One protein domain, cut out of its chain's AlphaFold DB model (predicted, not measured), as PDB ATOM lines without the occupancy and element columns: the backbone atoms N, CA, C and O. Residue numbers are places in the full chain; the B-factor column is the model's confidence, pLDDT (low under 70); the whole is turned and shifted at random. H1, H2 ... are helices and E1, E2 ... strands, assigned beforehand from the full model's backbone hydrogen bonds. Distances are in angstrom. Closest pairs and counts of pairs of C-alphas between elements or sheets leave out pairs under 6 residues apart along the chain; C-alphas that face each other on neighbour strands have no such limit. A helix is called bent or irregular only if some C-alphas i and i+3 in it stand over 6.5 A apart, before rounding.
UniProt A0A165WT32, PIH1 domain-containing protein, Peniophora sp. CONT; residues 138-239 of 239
ATOM      1  N   THR A 138     122.688 157.488 186.094       90.31
ATOM      2  CA  THR A 138     122.912 158.846 186.584       90.31
ATOM      3  C   THR A 138     122.002 159.800 185.836       90.31
ATOM      4  O   THR A 138     121.533 159.484 184.746       90.31
ATOM      5  N   TRP A 139     121.776 160.990 186.374       92.31
ATOM      6  CA  TRP A 139     121.122 162.053 185.625       92.31
ATOM      7  C   TRP A 139     121.851 163.376 185.836       92.31
ATOM      8  O   TRP A 139     122.636 163.536 186.770       92.31
ATOM      9  N   SER A 140     121.596 164.320 184.944       91.25
ATOM     10  CA  SER A 140     122.105 165.684 185.007       91.25
ATOM     11  C   SER A 140     121.096 166.640 184.385       91.25
ATOM     12  O   SER A 140     120.318 166.248 183.514       91.25
ATOM     13  N   GLN A 141     121.098 167.893 184.822       90.81
ATOM     14  CA  GLN A 141     120.295 168.933 184.192       90.81
ATOM     15  C   GLN A 141     121.114 169.591 183.075       90.81
ATOM     16  O   GLN A 141     122.221 170.072 183.318       90.81
ATOM     17  N   MET A 142     120.577 169.616 181.855       87.88
ATOM     18  CA  MET A 142     121.141 170.329 180.706       87.88
ATOM     19  C   MET A 142     120.169 171.426 180.268       87.88
ATOM     20  O   MET A 142     119.278 171.203 179.449       87.88
ATOM     21  N   GLY A 143     120.336 172.621 180.842       87.00
ATOM     22  CA  GLY A 143     119.424 173.747 180.628       87.00
ATOM     23  C   GLY A 143     118.019 173.428 181.143       87.00
ATOM     24  O   GLY A 143     117.845 173.092 182.316       87.00
ATOM     25  N   ASP A 144     117.042 173.478 180.239       86.75
ATOM     26  CA  ASP A 144     115.637 173.167 180.524       86.75
ATOM     27  C   ASP A 144     115.281 171.691 180.297       86.75
ATOM     28  O   ASP A 144     114.104 171.335 180.327       86.75
ATOM     29  N   ARG A 145     116.267 170.816 180.068       88.25
ATOM     30  CA  ARG A 145     116.057 169.375 179.891       88.25
ATOM     31  C   ARG A 145     116.812 168.555 180.933       88.25
ATOM     32  O   ARG A 145     117.877 168.943 181.418       88.25
ATOM     33  N   LEU A 146     116.260 167.404 181.282       91.75
ATOM     34  CA  LEU A 146     116.884 166.366 182.084       91.75
ATOM     35  C   LEU A 146     117.563 165.359 181.157       91.75
ATOM     36  O   LEU A 146     116.948 164.826 180.242       91.75
ATOM     37  N   ARG A 147     118.834 165.064 181.421       93.38
ATOM     38  CA  ARG A 147     119.586 164.008 180.744       93.38
ATOM     39  C   ARG A 147     119.796 162.858 181.709       93.38
ATOM     40  O   ARG A 147     120.513 163.019 182.694       93.38
ATOM     41  N   ILE A 148     119.213 161.708 181.409       93.00
ATOM     42  CA  ILE A 148     119.367 160.466 182.163       93.00
ATOM     43  C   ILE A 148     120.282 159.536 181.364       93.00
ATOM     44  O   ILE A 148     120.068 159.296 180.180       93.00
ATOM     45  N   GLU A 149     121.319 159.015 182.010       92.94
ATOM     46  CA  GLU A 149     122.263 158.064 181.430       92.94
ATOM     47  C   GLU A 149     122.179 156.732 182.163       92.94
ATOM     48  O   GLU A 149     122.409 156.670 183.371       92.94
ATOM     49  N   ILE A 150     121.897 155.659 181.430       92.56
ATOM     50  CA  ILE A 150     121.818 154.299 181.962       92.56
ATOM     51  C   ILE A 150     122.955 153.483 181.346       92.56
ATOM     52  O   ILE A 150     123.054 153.354 180.125       92.56
ATOM     53  N   LYS A 151     123.831 152.933 182.186       91.25
ATOM     54  CA  LYS A 151     124.982 152.120 181.778       91.25
ATOM     55  C   LYS A 151     124.557 150.666 181.608       91.25
ATOM     56  O   LYS A 151     124.211 150.001 182.579       91.25
ATOM     57  N   ALA A 152     124.653 150.167 180.384       90.06
ATOM     58  CA  ALA A 152     124.328 148.800 179.997       90.06
ATOM     59  C   ALA A 152     125.474 148.190 179.157       90.06
ATOM     60  O   ALA A 152     125.297 147.925 177.968       90.06
ATOM     61  N   PRO A 153     126.668 147.956 179.740       88.69
ATOM     62  CA  PRO A 153     127.860 147.532 178.995       88.69
ATOM     63  C   PRO A 153     127.739 146.150 178.337       88.69
ATOM     64  O   PRO A 153     128.460 145.861 177.389       88.69
ATOM     65  N   LYS A 154     126.841 145.285 178.826       86.88
ATOM     66  CA  LYS A 154     126.589 143.953 178.244       86.88
ATOM     67  C   LYS A 154     125.569 143.978 177.100       86.88
ATOM     68  O   LYS A 154     125.266 142.931 176.532       86.88
ATOM     69  N   LEU A 155     125.002 145.143 176.785       86.50
ATOM     70  CA  LEU A 155     124.002 145.276 175.739       86.50
ATOM     71  C   LEU A 155     124.657 145.185 174.358       86.50
ATOM     72  O   LEU A 155     125.544 145.962 174.020       86.50
ATOM     73  N   THR A 156     124.146 144.283 173.527       89.50
ATOM     74  CA  THR A 156     124.474 144.222 172.096       89.50
ATOM     75  C   THR A 156     123.266 144.624 171.252       89.50
ATOM     76  O   THR A 156     122.132 144.659 171.738       89.50
ATOM     77  N   ARG A 157     123.490 144.893 169.960       86.62
ATOM     78  CA  ARG A 157     122.436 145.297 169.014       86.62
ATOM     79  C   ARG A 157     121.289 144.283 168.912       86.62
ATOM     80  O   ARG A 157     120.155 144.683 168.669       86.62
ATOM     81  N   ASP A 158     121.570 143.009 169.174       88.00
ATOM     82  CA  ASP A 158     120.588 141.919 169.150       88.00
ATOM     83  C   ASP A 158     119.565 142.000 170.292       88.00
ATOM     84  O   ASP A 158     118.457 141.485 170.167       88.00
ATOM     85  N   HIS A 159     119.907 142.679 171.391       87.75
ATOM     86  CA  HIS A 159     119.036 142.821 172.559       87.75
ATOM     87  C   HIS A 159     118.075 144.011 172.448       87.75
ATOM     88  O   HIS A 159     117.036 144.023 173.109       87.75
ATOM     89  N   ILE A 160     118.380 144.996 171.593       88.94
ATOM     90  CA  ILE A 160     117.581 146.224 171.431       88.94
ATOM     91  C   ILE A 160     116.135 145.928 171.006       88.94
ATOM     92  O   ILE A 160     115.232 146.492 171.618       88.94
ATOM     93  N   PRO A 161     115.852 145.023 170.043       91.31
ATOM     94  CA  PRO A 161     114.472 144.718 169.654       91.31
ATOM     95  C   PRO A 161     113.631 144.093 170.774       91.31
ATOM     96  O   PRO A 161     112.403 144.111 170.699       91.31
ATOM     97  N   SER A 162     114.277 143.498 171.780       88.81
ATOM     98  CA  SER A 162     113.621 142.934 172.966       88.81
ATOM     99  C   SER A 162     113.623 143.866 174.176       88.81
ATOM    100  O   SER A 162     112.960 143.555 175.163       88.81
ATOM    101  N   ALA A 163     114.365 144.973 174.116       92.06
ATOM    102  CA  ALA A 163     114.418 145.956 175.181       92.06
ATOM    103  C   ALA A 163     113.128 146.783 175.194       92.06
ATOM    104  O   ALA A 163     112.641 147.216 174.150       92.06
ATOM    105  N   ALA A 164     112.597 147.026 176.384       93.25
ATOM    106  CA  ALA A 164     111.474 147.918 176.614       93.25
ATOM    107  C   ALA A 164     111.938 149.065 177.511       93.25
ATOM    108  O   ALA A 164     112.445 148.822 178.606       93.25
ATOM    109  N   LEU A 165     111.766 150.294 177.033       94.25
ATOM    110  CA  LEU A 165     111.938 151.515 177.810       94.25
ATOM    111  C   LEU A 165     110.574 152.188 177.903       94.25
ATOM    112  O   LEU A 165     109.956 152.451 176.873       94.25
ATOM    113  N   ASP A 166     110.134 152.451 179.122       94.38
ATOM    114  CA  ASP A 166     108.907 153.173 179.417       94.38
ATOM    115  C   ASP A 166     109.224 154.365 180.323       94.38
ATOM    116  O   ASP A 166     110.013 154.263 181.273       94.38
ATOM    117  N   VAL A 167     108.649 155.512 179.979       92.75
ATOM    118  CA  VAL A 167     108.900 156.794 180.635       92.75
ATOM    119  C   VAL A 167     107.557 157.407 180.988       92.75
ATOM    120  O   VAL A 167     106.784 157.804 180.122       92.75
ATOM    121  N   GLU A 168     107.302 157.520 182.282       92.06
ATOM    122  CA  GLU A 168     106.157 158.226 182.837       92.06
ATOM    123  C   GLU A 168     106.641 159.492 183.553       92.06
ATOM    124  O   GLU A 168     107.799 159.600 183.955       92.06
ATOM    125  N   ALA A 169     105.733 160.429 183.842       92.19
ATOM    126  CA  ALA A 169     106.073 161.700 184.495       92.19
ATOM    127  C   ALA A 169     106.856 161.541 185.816       92.19
ATOM    128  O   ALA A 169     107.574 162.451 186.241       92.19
ATOM    129  N   ARG A 170     106.696 160.398 186.495       92.56
ATOM    130  CA  ARG A 170     107.369 160.067 187.759       92.56
ATOM    131  C   ARG A 170     107.889 158.631 187.818       92.56
ATOM    132  O   ARG A 170     108.165 158.155 188.915       92.56
ATOM    133  N   ARG A 171     108.036 157.942 186.688       92.62
ATOM    134  CA  ARG A 171     108.558 156.574 186.672       92.62
ATOM    135  C   ARG A 171     109.423 156.338 185.448       92.62
ATOM    136  O   ARG A 171     109.072 156.753 184.352       92.62
ATOM    137  N   LEU A 172     110.545 155.666 185.652       91.69
ATOM    138  CA  LEU A 172     111.431 155.225 184.585       91.69
ATOM    139  C   LEU A 172     111.580 153.713 184.679       91.69
ATOM    140  O   LEU A 172     112.073 153.207 185.691       91.69
ATOM    141  N   LEU A 173     111.172 153.006 183.630       92.81
ATOM    142  CA  LEU A 173     111.220 151.554 183.578       92.81
ATOM    143  C   LEU A 173     112.021 151.106 182.359       92.81
ATOM    144  O   LEU A 173     111.692 151.423 181.222       92.81
ATOM    145  N   LEU A 174     113.087 150.353 182.600       92.44
ATOM    146  CA  LEU A 174     113.885 149.714 181.566       92.44
ATOM    147  C   LEU A 174     113.928 148.218 181.845       92.44
ATOM    148  O   LEU A 174     114.390 147.783 182.897       92.44
ATOM    149  N   ASN A 175     113.502 147.433 180.868       92.44
ATOM    150  CA  ASN A 175     113.575 145.985 180.916       92.44
ATOM    151  C   ASN A 175     114.282 145.457 179.668       92.44
ATOM    152  O   ASN A 175     113.828 145.662 178.542       92.44
ATOM    153  N   ILE A 176     115.389 144.757 179.873       91.56
ATOM    154  CA  ILE A 176     116.141 144.045 178.847       91.56
ATOM    155  C   ILE A 176     116.179 142.581 179.291       91.56
ATOM    156  O   ILE A 176     117.012 142.224 180.134       91.56
ATOM    157  N   PRO A 177     115.291 141.732 178.741       89.12
ATOM    158  CA  PRO A 177     115.103 140.368 179.217       89.12
ATOM    159  C   PRO A 177     116.415 139.588 179.311       89.12
ATOM    160  O   PRO A 177     117.153 139.482 178.329       89.12
ATOM    161  N   GLY A 178     116.696 139.029 180.490       85.38
ATOM    162  CA  GLY A 178     117.894 138.218 180.732       85.38
ATOM    163  C   GLY A 178     119.208 138.995 180.885       85.38
ATOM    164  O   GLY A 178     120.241 138.357 181.080       85.38
ATOM    165  N   LEU A 179     119.190 140.332 180.826       88.94
ATOM    166  CA  LEU A 179     120.368 141.176 181.054       88.94
ATOM    167  C   LEU A 179     120.139 142.204 182.156       88.94
ATOM    168  O   LEU A 179     120.829 142.151 183.172       88.94
ATOM    169  N   TYR A 180     119.205 143.134 181.942       90.75
ATOM    170  CA  TYR A 180     119.048 144.310 182.789       90.75
ATOM    171  C   TYR A 180     117.595 144.582 183.156       90.75
ATOM    172  O   TYR A 180     116.727 144.564 182.288       90.75
ATOM    173  N   SER A 181     117.347 144.934 184.417       90.31
ATOM    174  CA  SER A 181     116.053 145.442 184.876       90.31
ATOM    175  C   SER A 181     116.264 146.674 185.754       90.31
ATOM    176  O   SER A 181     117.022 146.641 186.719       90.31
ATOM    177  N   LEU A 182     115.582 147.769 185.433       89.81
ATOM    178  CA  LEU A 182     115.589 149.010 186.197       89.81
ATOM    179  C   LEU A 182     114.158 149.522 186.320       89.81
ATOM    180  O   LEU A 182     113.473 149.716 185.321       89.81
ATOM    181  N   ASP A 183     113.734 149.780 187.550       90.88
ATOM    182  CA  ASP A 183     112.459 150.421 187.856       90.88
ATOM    183  C   ASP A 183     112.722 151.513 188.890       90.88
ATOM    184  O   ASP A 183     113.133 151.229 190.022       90.88
ATOM    185  N   VAL A 184     112.555 152.764 188.475       89.75
ATOM    186  CA  VAL A 184     112.721 153.946 189.318       89.75
ATOM    187  C   VAL A 184     111.368 154.624 189.438       89.75
ATOM    188  O   VAL A 184     110.972 155.394 188.567       89.75
ATOM    189  N   ASP A 185     110.676 154.355 190.539       90.75
ATOM    190  CA  ASP A 185     109.383 154.963 190.843       90.75
ATOM    191  C   ASP A 185     109.555 156.163 191.788       90.75
ATOM    192  O   ASP A 185     109.736 156.018 192.998       90.75
ATOM    193  N   LEU A 186     109.486 157.373 191.227       89.88
ATOM    194  CA  LEU A 186     109.599 158.647 191.944       89.88
ATOM    195  C   LEU A 186     108.295 159.038 192.663       89.88
ATOM    196  O   LEU A 186     108.277 160.033 193.399       89.88
ATOM    197  N   THR A 187     107.198 158.295 192.474       89.69
ATOM    198  CA  THR A 187     105.946 158.506 193.220       89.69
ATOM    199  C   THR A 187     106.049 157.995 194.655       89.69
ATOM    200  O   THR A 187     105.363 158.508 195.545       89.69
ATOM    201  N   LEU A 188     106.954 157.046 194.906       87.31
ATOM    202  CA  LEU A 188     107.142 156.449 196.219       87.31
ATOM    203  C   LEU A 188     107.644 157.463 197.255       87.31
ATOM    204  O   LEU A 188     108.454 158.343 196.942       87.31
ATOM    205  N   PRO A 189     107.218 157.339 198.526       87.75
ATOM    206  CA  PRO A 189     107.797 158.121 199.609       87.75
ATOM    207  C   PRO A 189     109.282 157.777 199.783       87.75
ATOM    208  O   PRO A 189     109.713 156.658 199.504       87.75
ATOM    209  N   ASP A 190     110.068 158.738 200.268       84.75
ATOM    210  CA  ASP A 190     111.538 158.673 200.265       84.75
ATOM    211  C   ASP A 190     112.085 157.413 200.963       84.75
ATOM    212  O   ASP A 190     113.053 156.816 200.502       84.75
ATOM    213  N   ASN A 191     111.421 156.938 202.023       83.88
ATOM    214  CA  ASN A 191     111.786 155.706 202.733       83.88
ATOM    215  C   ASN A 191     111.583 154.422 201.899       83.88
ATOM    216  O   ASN A 191     112.349 153.460 202.017       83.88
ATOM    217  N   LYS A 192     110.551 154.385 201.051       85.00
ATOM    218  CA  LYS A 192     110.258 153.263 200.150       85.00
ATOM    219  C   LYS A 192     111.163 153.293 198.929       85.00
ATOM    220  O   LYS A 192     111.676 152.254 198.536       85.00
ATOM    221  N   LEU A 193     111.446 154.483 198.414       81.50
ATOM    222  CA  LEU A 193     112.403 154.681 197.332       81.50
ATOM    223  C   LEU A 193     113.819 154.240 197.742       81.50
ATOM    224  O   LEU A 193     114.491 153.537 196.991       81.50
ATOM    225  N   HIS A 194     114.233 154.561 198.975       79.19
ATOM    226  CA  HIS A 194     115.511 154.122 199.540       79.19
ATOM    227  C   HIS A 194     115.615 152.593 199.614       79.19
ATOM    228  O   HIS A 194     116.624 152.017 199.217       79.19
ATOM    229  N   SER A 195     114.559 151.926 200.089       77.00
ATOM    230  CA  SER A 195     114.542 150.462 200.209       77.00
ATOM    231  C   SER A 195     114.461 149.753 198.856       77.00
ATOM    232  O   SER A 195     115.141 148.748 198.677       77.00
ATOM    233  N   GLN A 196     113.712 150.287 197.887       81.81
ATOM    234  CA  GLN A 196     113.653 149.738 196.530       81.81
ATOM    235  C   GLN A 196     115.013 149.807 195.837       81.81
ATOM    236  O   GLN A 196     115.521 148.789 195.383       81.81
ATOM    237  N   LEU A 197     115.635 150.984 195.777       75.88
ATOM    238  CA  LEU A 197     116.890 151.160 195.042       75.88
ATOM    239  C   LEU A 197     118.083 150.484 195.731       75.88
ATOM    240  O   LEU A 197     118.999 150.031 195.043       75.88
ATOM    241  N   ALA A 198     118.048 150.349 197.062       68.81
ATOM    242  CA  ALA A 198     119.012 149.535 197.800       68.81
ATOM    243  C   ALA A 198     118.871 148.038 197.480       68.81
ATOM    244  O   ALA A 198     119.877 147.351 197.329       68.81
ATOM    245  N   LEU A 199     117.638 147.537 197.334       63.56
ATOM    246  CA  LEU A 199     117.368 146.139 196.980       63.56
ATOM    247  C   LEU A 199     117.730 145.836 195.522       63.56
ATOM    248  O   LEU A 199     118.210 144.753 195.202       63.56
ATOM    249  N   VAL A 200     117.491 146.812 194.652       64.31
ATOM    250  CA  VAL A 200     117.726 146.721 193.214       64.31
ATOM    251  C   VAL A 200     119.209 146.971 192.905       64.31
ATOM    252  O   VAL A 200     119.664 146.615 191.837       64.31
ATOM    253  N   GLY A 201     120.036 147.464 193.830       58.47
ATOM    254  CA  GLY A 201     121.487 147.525 193.613       58.47
ATOM    255  C   GLY A 201     121.900 148.575 192.579       58.47
ATOM    256  O   GLY A 201     122.860 148.370 191.842       58.47
ATOM    257  N   ALA A 202     121.211 149.721 192.548       60.47
ATOM    258  CA  ALA A 202     121.464 150.849 191.638       60.47
ATOM    259  C   ALA A 202     122.829 151.564 191.850       60.47
ATOM    260  O   ALA A 202     123.002 152.724 191.474       60.47
ATOM    261  N   GLY A 203     123.810 150.889 192.456       60.47
ATOM    262  CA  GLY A 203     125.098 151.439 192.870       60.47
ATOM    263  C   GLY A 203     125.016 152.290 194.147       60.47
ATOM    264  O   GLY A 203     123.925 152.652 194.592       60.47
ATOM    265  N   PRO A 204     126.170 152.646 194.744       57.72
ATOM    266  CA  PRO A 204     126.235 153.378 196.015       57.72
ATOM    267  C   PRO A 204     125.561 154.759 195.971       57.72
ATOM    268  O   PRO A 204     125.083 155.230 196.997       57.72
ATOM    269  N   ASN A 205     125.447 155.369 194.787       68.56
ATOM    270  CA  ASN A 205     124.871 156.706 194.618       68.56
ATOM    271  C   ASN A 205     123.459 156.689 194.010       68.56
ATOM    272  O   ASN A 205     122.847 157.748 193.877       68.56
ATOM    273  N   GLY A 206     122.918 155.524 193.625       74.50
ATOM    274  CA  GLY A 206     121.649 155.445 192.888       74.50
ATOM    275  C   GLY A 206     120.455 155.990 193.674       74.50
ATOM    276  O   GLY A 206     119.575 156.636 193.111       74.50
ATOM    277  N   VAL A 207     120.461 155.801 194.998       80.19
ATOM    278  CA  VAL A 207     119.401 156.294 195.889       80.19
ATOM    279  C   VAL A 207     119.406 157.819 195.990       80.19
ATOM    280  O   VAL A 207     118.367 158.457 195.834       80.19
ATOM    281  N   GLU A 208     120.573 158.413 196.239       82.88
ATOM    282  CA  GLU A 208     120.725 159.868 196.324       82.88
ATOM    283  C   GLU A 208     120.383 160.525 194.984       82.88
ATOM    284  O   GLU A 208     119.619 161.487 194.927       82.88
ATOM    285  N   THR A 209     120.856 159.921 193.897       84.81
ATOM    286  CA  THR A 209     120.575 160.336 192.522       84.81
ATOM    287  C   THR A 209     119.067 160.363 192.247       84.81
ATOM    288  O   THR A 209     118.548 161.371 191.770       84.81
ATOM    289  N   ALA A 210     118.331 159.316 192.626       85.44
ATOM    290  CA  ALA A 210     116.878 159.261 192.477       85.44
ATOM    291  C   ALA A 210     116.135 160.294 193.336       85.44
ATOM    292  O   ALA A 210     115.168 160.901 192.874       85.44
ATOM    293  N   LEU A 211     116.593 160.537 194.570       86.88
ATOM    294  CA  LEU A 211     116.022 161.569 195.441       86.88
ATOM    295  C   LEU A 211     116.231 162.974 194.871       86.88
ATOM    296  O   LEU A 211     115.316 163.796 194.925       86.88
ATOM    297  N   MET A 212     117.410 163.255 194.314       87.12
ATOM    298  CA  MET A 212     117.665 164.535 193.658       87.12
ATOM    299  C   MET A 212     116.807 164.685 192.393       87.12
ATOM    300  O   MET A 212     116.222 165.748 192.197       87.12
ATOM    301  N   LEU A 213     116.647 163.623 191.590       87.75
ATOM    302  CA  LEU A 213     115.780 163.637 190.403       87.75
ATOM    303  C   LEU A 213     114.328 163.944 190.782       87.75
ATOM    304  O   LEU A 213     113.703 164.825 190.199       87.75
ATOM    305  N   LYS A 214     113.820 163.269 191.822       89.75
ATOM    306  CA  LYS A 214     112.469 163.474 192.360       89.75
ATOM    307  C   LYS A 214     112.206 164.928 192.765       89.75
ATOM    308  O   LYS A 214     111.080 165.404 192.636       89.75
ATOM    309  N   ARG A 215     113.222 165.620 193.290       89.19
ATOM    310  CA  ARG A 215     113.129 167.020 193.735       89.19
ATOM    311  C   ARG A 215     113.256 168.025 192.595       89.19
ATOM    312  O   ARG A 215     112.756 169.132 192.746       89.19
ATOM    313  N   ALA A 216     113.924 167.660 191.502       86.44
ATOM    314  CA  ALA A 216     114.188 168.569 190.395       86.44
ATOM    315  C   ALA A 216     112.897 168.941 189.650       86.44
ATOM    316  O   ALA A 216     112.503 170.104 189.652       86.44
ATOM    317  N   ARG A 217     112.239 167.962 189.016       86.12
ATOM    318  CA  ARG A 217     110.971 168.133 188.281       86.12
ATOM    319  C   ARG A 217     110.412 166.783 187.827       86.12
ATOM    320  O   ARG A 217     111.088 165.762 187.923       86.12
ATOM    321  N   ALA A 218     109.184 166.797 187.311       87.19
ATOM    322  CA  ALA A 218     108.633 165.662 186.575       87.19
ATOM    323  C   ALA A 218     109.374 165.459 185.239       87.19
ATOM    324  O   ALA A 218     109.888 166.422 184.661       87.19
ATOM    325  N   LEU A 219     109.417 164.212 184.769       88.94
ATOM    326  CA  LEU A 219     109.943 163.869 183.449       88.94
ATOM    327  C   LEU A 219     108.980 164.391 182.377       88.94
ATOM    328  O   LEU A 219     107.771 164.176 182.489       88.94
ATOM    329  N   ASP A 220     109.503 165.084 181.365       89.88
ATOM    330  CA  ASP A 220     108.713 165.474 180.200       89.88
ATOM    331  C   ASP A 220     108.545 164.261 179.280       89.88
ATOM    332  O   ASP A 220     109.470 163.862 178.577       89.88
ATOM    333  N   VAL A 221     107.367 163.643 179.342       92.06
ATOM    334  CA  VAL A 221     107.033 162.444 178.562       92.06
ATOM    335  C   VAL A 221     106.775 162.795 177.095       92.06
ATOM    336  O   VAL A 221     107.088 162.001 176.213       92.06
ATOM    337  N   ASP A 222     106.243 163.989 176.824       88.75
ATOM    338  CA  ASP A 222     105.806 164.382 175.483       88.75
ATOM    339  C   ASP A 222     106.991 164.759 174.583       88.75
ATOM    340  O   ASP A 222     106.930 164.564 173.367       88.75
ATOM    341  N   SER A 223     108.079 165.274 175.170       88.12
ATOM    342  CA  SER A 223     109.323 165.590 174.451       88.12
ATOM    343  C   SER A 223     110.469 164.600 174.707       88.12
ATOM    344  O   SER A 223     111.614 164.874 174.340       88.12
ATOM    345  N   ALA A 224     110.159 163.443 175.304       91.12
ATOM    346  CA  ALA A 224     111.135 162.421 175.649       91.12
ATOM    347  C   ALA A 224     111.822 161.832 174.404       91.12
ATOM    348  O   ALA A 224     111.181 161.234 173.539       91.12
ATOM    349  N   GLU A 225     113.150 161.918 174.351       92.56
ATOM    350  CA  GLU A 225     113.969 161.316 173.297       92.56
ATOM    351  C   GLU A 225     114.962 160.324 173.904       92.56
ATOM    352  O   GLU A 225     115.731 160.666 174.801       92.56
ATOM    353  N   ALA A 226     114.968 159.090 173.401       93.94
ATOM    354  CA  ALA A 226     115.860 158.034 173.866       93.94
ATOM    355  C   ALA A 226     116.797 157.572 172.744       93.94
ATOM    356  O   ALA A 226     116.356 157.225 171.648       93.94
ATOM    357  N   GLU A 227     118.094 157.514 173.036       93.69
ATOM    358  CA  GLU A 227     119.135 157.101 172.098       93.69
ATOM    359  C   GLU A 227     120.006 155.991 172.703       93.69
ATOM    360  O   GLU A 227     120.648 156.159 173.746       93.69
ATOM    361  N   TRP A 228     120.068 154.849 172.014       91.56
ATOM    362  CA  TRP A 228     121.000 153.773 172.343       91.56
ATOM    363  C   TRP A 228     122.381 154.064 171.756       91.56
ATOM    364  O   TRP A 228     122.574 154.001 170.542       91.56
ATOM    365  N   LYS A 229     123.371 154.283 172.622       91.19
ATOM    366  CA  LYS A 229     124.787 154.375 172.250       91.19
ATOM    367  C   LYS A 229     125.464 153.038 172.520       91.19
ATOM    368  O   LYS A 229     126.120 152.853 173.544       91.19
ATOM    369  N   VAL A 230     125.251 152.093 171.604       87.94
ATOM    370  CA  VAL A 230     125.707 150.694 171.734       87.94
ATOM    371  C   VAL A 230     127.227 150.609 171.868       87.94
ATOM    372  O   VAL A 230     127.711 149.890 172.735       87.94
ATOM    373  N   ASP A 231     127.968 151.402 171.089       86.62
ATOM    374  CA  ASP A 231     129.439 151.433 171.127       86.62
ATOM    375  C   ASP A 231     129.989 151.948 172.468       86.62
ATOM    376  O   ASP A 231     131.094 151.601 172.875       86.62
ATOM    377  N   GLU A 232     129.200 152.752 173.185       87.81
ATOM    378  CA  GLU A 232     129.527 153.262 174.519       87.81
ATOM    379  C   GLU A 232     128.877 152.435 175.646       87.81
ATOM    380  O   GLU A 232     129.064 152.739 176.826       87.81
ATOM    381  N   GLY A 233     128.087 151.412 175.303       88.31
ATOM    382  CA  GLY A 233     127.360 150.580 176.259       88.31
ATOM    383  C   GLY A 233     126.388 151.369 177.139       88.31
ATOM    384  O   GLY A 233     126.283 151.085 178.334       88.31
ATOM    385  N   LYS A 234     125.712 152.394 176.598       92.12
ATOM    386  CA  LYS A 234     124.793 153.241 177.378       92.12
ATOM    387  C   LYS A 234     123.533 153.652 176.619       92.12
ATOM    388  O   LYS A 234     123.529 153.779 175.399       92.12
ATOM    389  N   LEU A 235     122.473 153.902 177.377       91.94
ATOM    390  CA  LEU A 235     121.236 154.533 176.927       91.94
ATOM    391  C   LEU A 235     121.205 155.963 177.453       91.94
ATOM    392  O   LEU A 235     121.426 156.185 178.647       91.94
ATOM    393  N   VAL A 236     120.932 156.915 176.571       93.25
ATOM    394  CA  VAL A 236     120.734 158.318 176.932       93.25
ATOM    395  C   VAL A 236     119.270 158.663 176.707       93.25
ATOM    396  O   VAL A 236     118.755 158.453 175.614       93.25
ATOM    397  N   LEU A 237     118.612 159.177 177.740       93.31
ATOM    398  CA  LEU A 237     117.244 159.683 177.694       93.31
ATOM    399  C   LEU A 237     117.267 161.189 177.972       93.31
ATOM    400  O   LEU A 237     117.870 161.631 178.951       93.31
ATOM    401  N   MET A 238     116.612 161.961 177.114       92.38
ATOM    402  CA  MET A 238     116.443 163.406 177.224       92.38
ATOM    403  C   MET A 238     114.961 163.704 177.489       92.38
ATOM    404  O   MET A 238     114.133 163.359 176.654       92.38
ATOM    405  N   CYS A 239     114.653 164.323 178.630       86.38
ATOM    406  CA  CYS A 239     113.311 164.686 179.125       86.38
ATOM    407  C   CYS A 239     113.296 166.102 179.732       86.38
ATOM    408  O   CYS A 239     114.281 166.843 179.549       86.38
TER     409      CYS A 239
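Overview. This is residues 138 to 239 of the 239 residues of the protein "PIH1 domain-containing protein" of Peniophora sp. CONT (UniProt A0A165WT32). Two small antiparallel sheets stand partly face to face, the four-stranded E1 - E2 - E7 - E6 and the three-stranded E3 - E4 - E5, with no C-alpha in the strands of the one within 8 A of those in the strands of the other. The helical hairpin H2 and H3 closes one side of this body: H3 lies over edge strand E1 and H2 is by edge strand E5, while the short H1 sits at the far end, on the way from E2 to E3. The printed part has 102 residues with three named helices and seven named strands, in the order E1 E2 H1 E3 E4 E5 H2 H3 E6 E7, and its class is mixed, helices and strands. It is compact, with a radius of gyration of the C-alphas of 13.2 A, and the C-alphas span 37 by 31 by 20 A.

Along the chain. The larger sheet is made of E1, residues 138 to 142, 13.0 A long from C-alpha 138 at (122.912, 158.846, 186.584); E2, residues 145 to 151, the longest strand at 19.5 A; E7, residues 234 to 238, ending with C-alpha 238 at (116.443, 163.406, 177.224); and E6, residues 225 to 229. The smaller sheet is made of E3, residues 164 to 168; E4, residues 171 to 176, 16.6 A long; and E5, residues 180 to 185, 16.5 A long. H1 is residues 157 to 162. H2 is residues 190 to 200, 15.2 A long, and H3 is residues 206 to 216, 15.3 A long, beginning with C-alpha 206 at (121.649, 155.445, 192.888).

Arrangement. In the larger sheet E1 and E6 are the edge strands, and the sheet is twisted, with C-alphas up to 4.3 A off its best plane. E1 and E2 form a hairpin, with N 140 and O 147 within hydrogen-bond range at 2.8 A. E2 and E7 are antiparallel at 166 degrees, with N 148 and O 237 at 2.8 A. E6 and E7 form another hairpin, with N 227 and O 236 at 2.8 A. H3 is on this sheet, over E1, and runs along the strands at 14 degrees to E1 on the local plane. Its height over the sheet is 9.0 A, with the local plane fitted to only just enough C-alphas, 6 of them. The closest C-alphas of E1 and H3 are those of Thr 138 and Thr 209, 6.6 A apart. H2 and H3 touch as a helical hairpin, at a steep tilt of 39 degrees, opposite ways; their closest C-alphas, of His 194 and Val 207, are 5.8 A apart. The smaller sheet is a meander, E3 E4 E5, each strand the antiparallel neighbour of the one before. N 166 and O 173 of E3 and E4 are 2.8 A apart, and N 174 and O 182 of E4 and E5 are also 2.8 A apart. H2 only grazes this sheet with residues 192 to 200; the closest C-alphas of E5 and H2 are those of Asp 185 and Leu 193, 7.2 A apart. H3 only grazes it with residues 206 to 214. H1 is only just on it, with 5 pairs of C-alphas within 10 A, and only grazes it with residues 159 to 162. Among the strand pairs that are apart are E2 and E4, and E5 and E7. In H2 and H3 every O i to N i+4 pair is within hydrogen-bond range; in H1 0 of 2 are, and 2 of 3 O i to N i+3 pairs are. H1 is only just irregular: C-alphas 158 and 161 are 6.7 A apart.

Size, cuts and confidence. The two C-alphas farthest apart are those of Asp 158 and Asn 191, 37.4 A. The printed part runs from residue 138 to residue 239, the chain's last, and has no cut. No link is long; H3 to E6, with 8 residues, is short, and the others are tight. The mean pLDDT of the printed part is 86.9, and residues 198 to 205 are under 70.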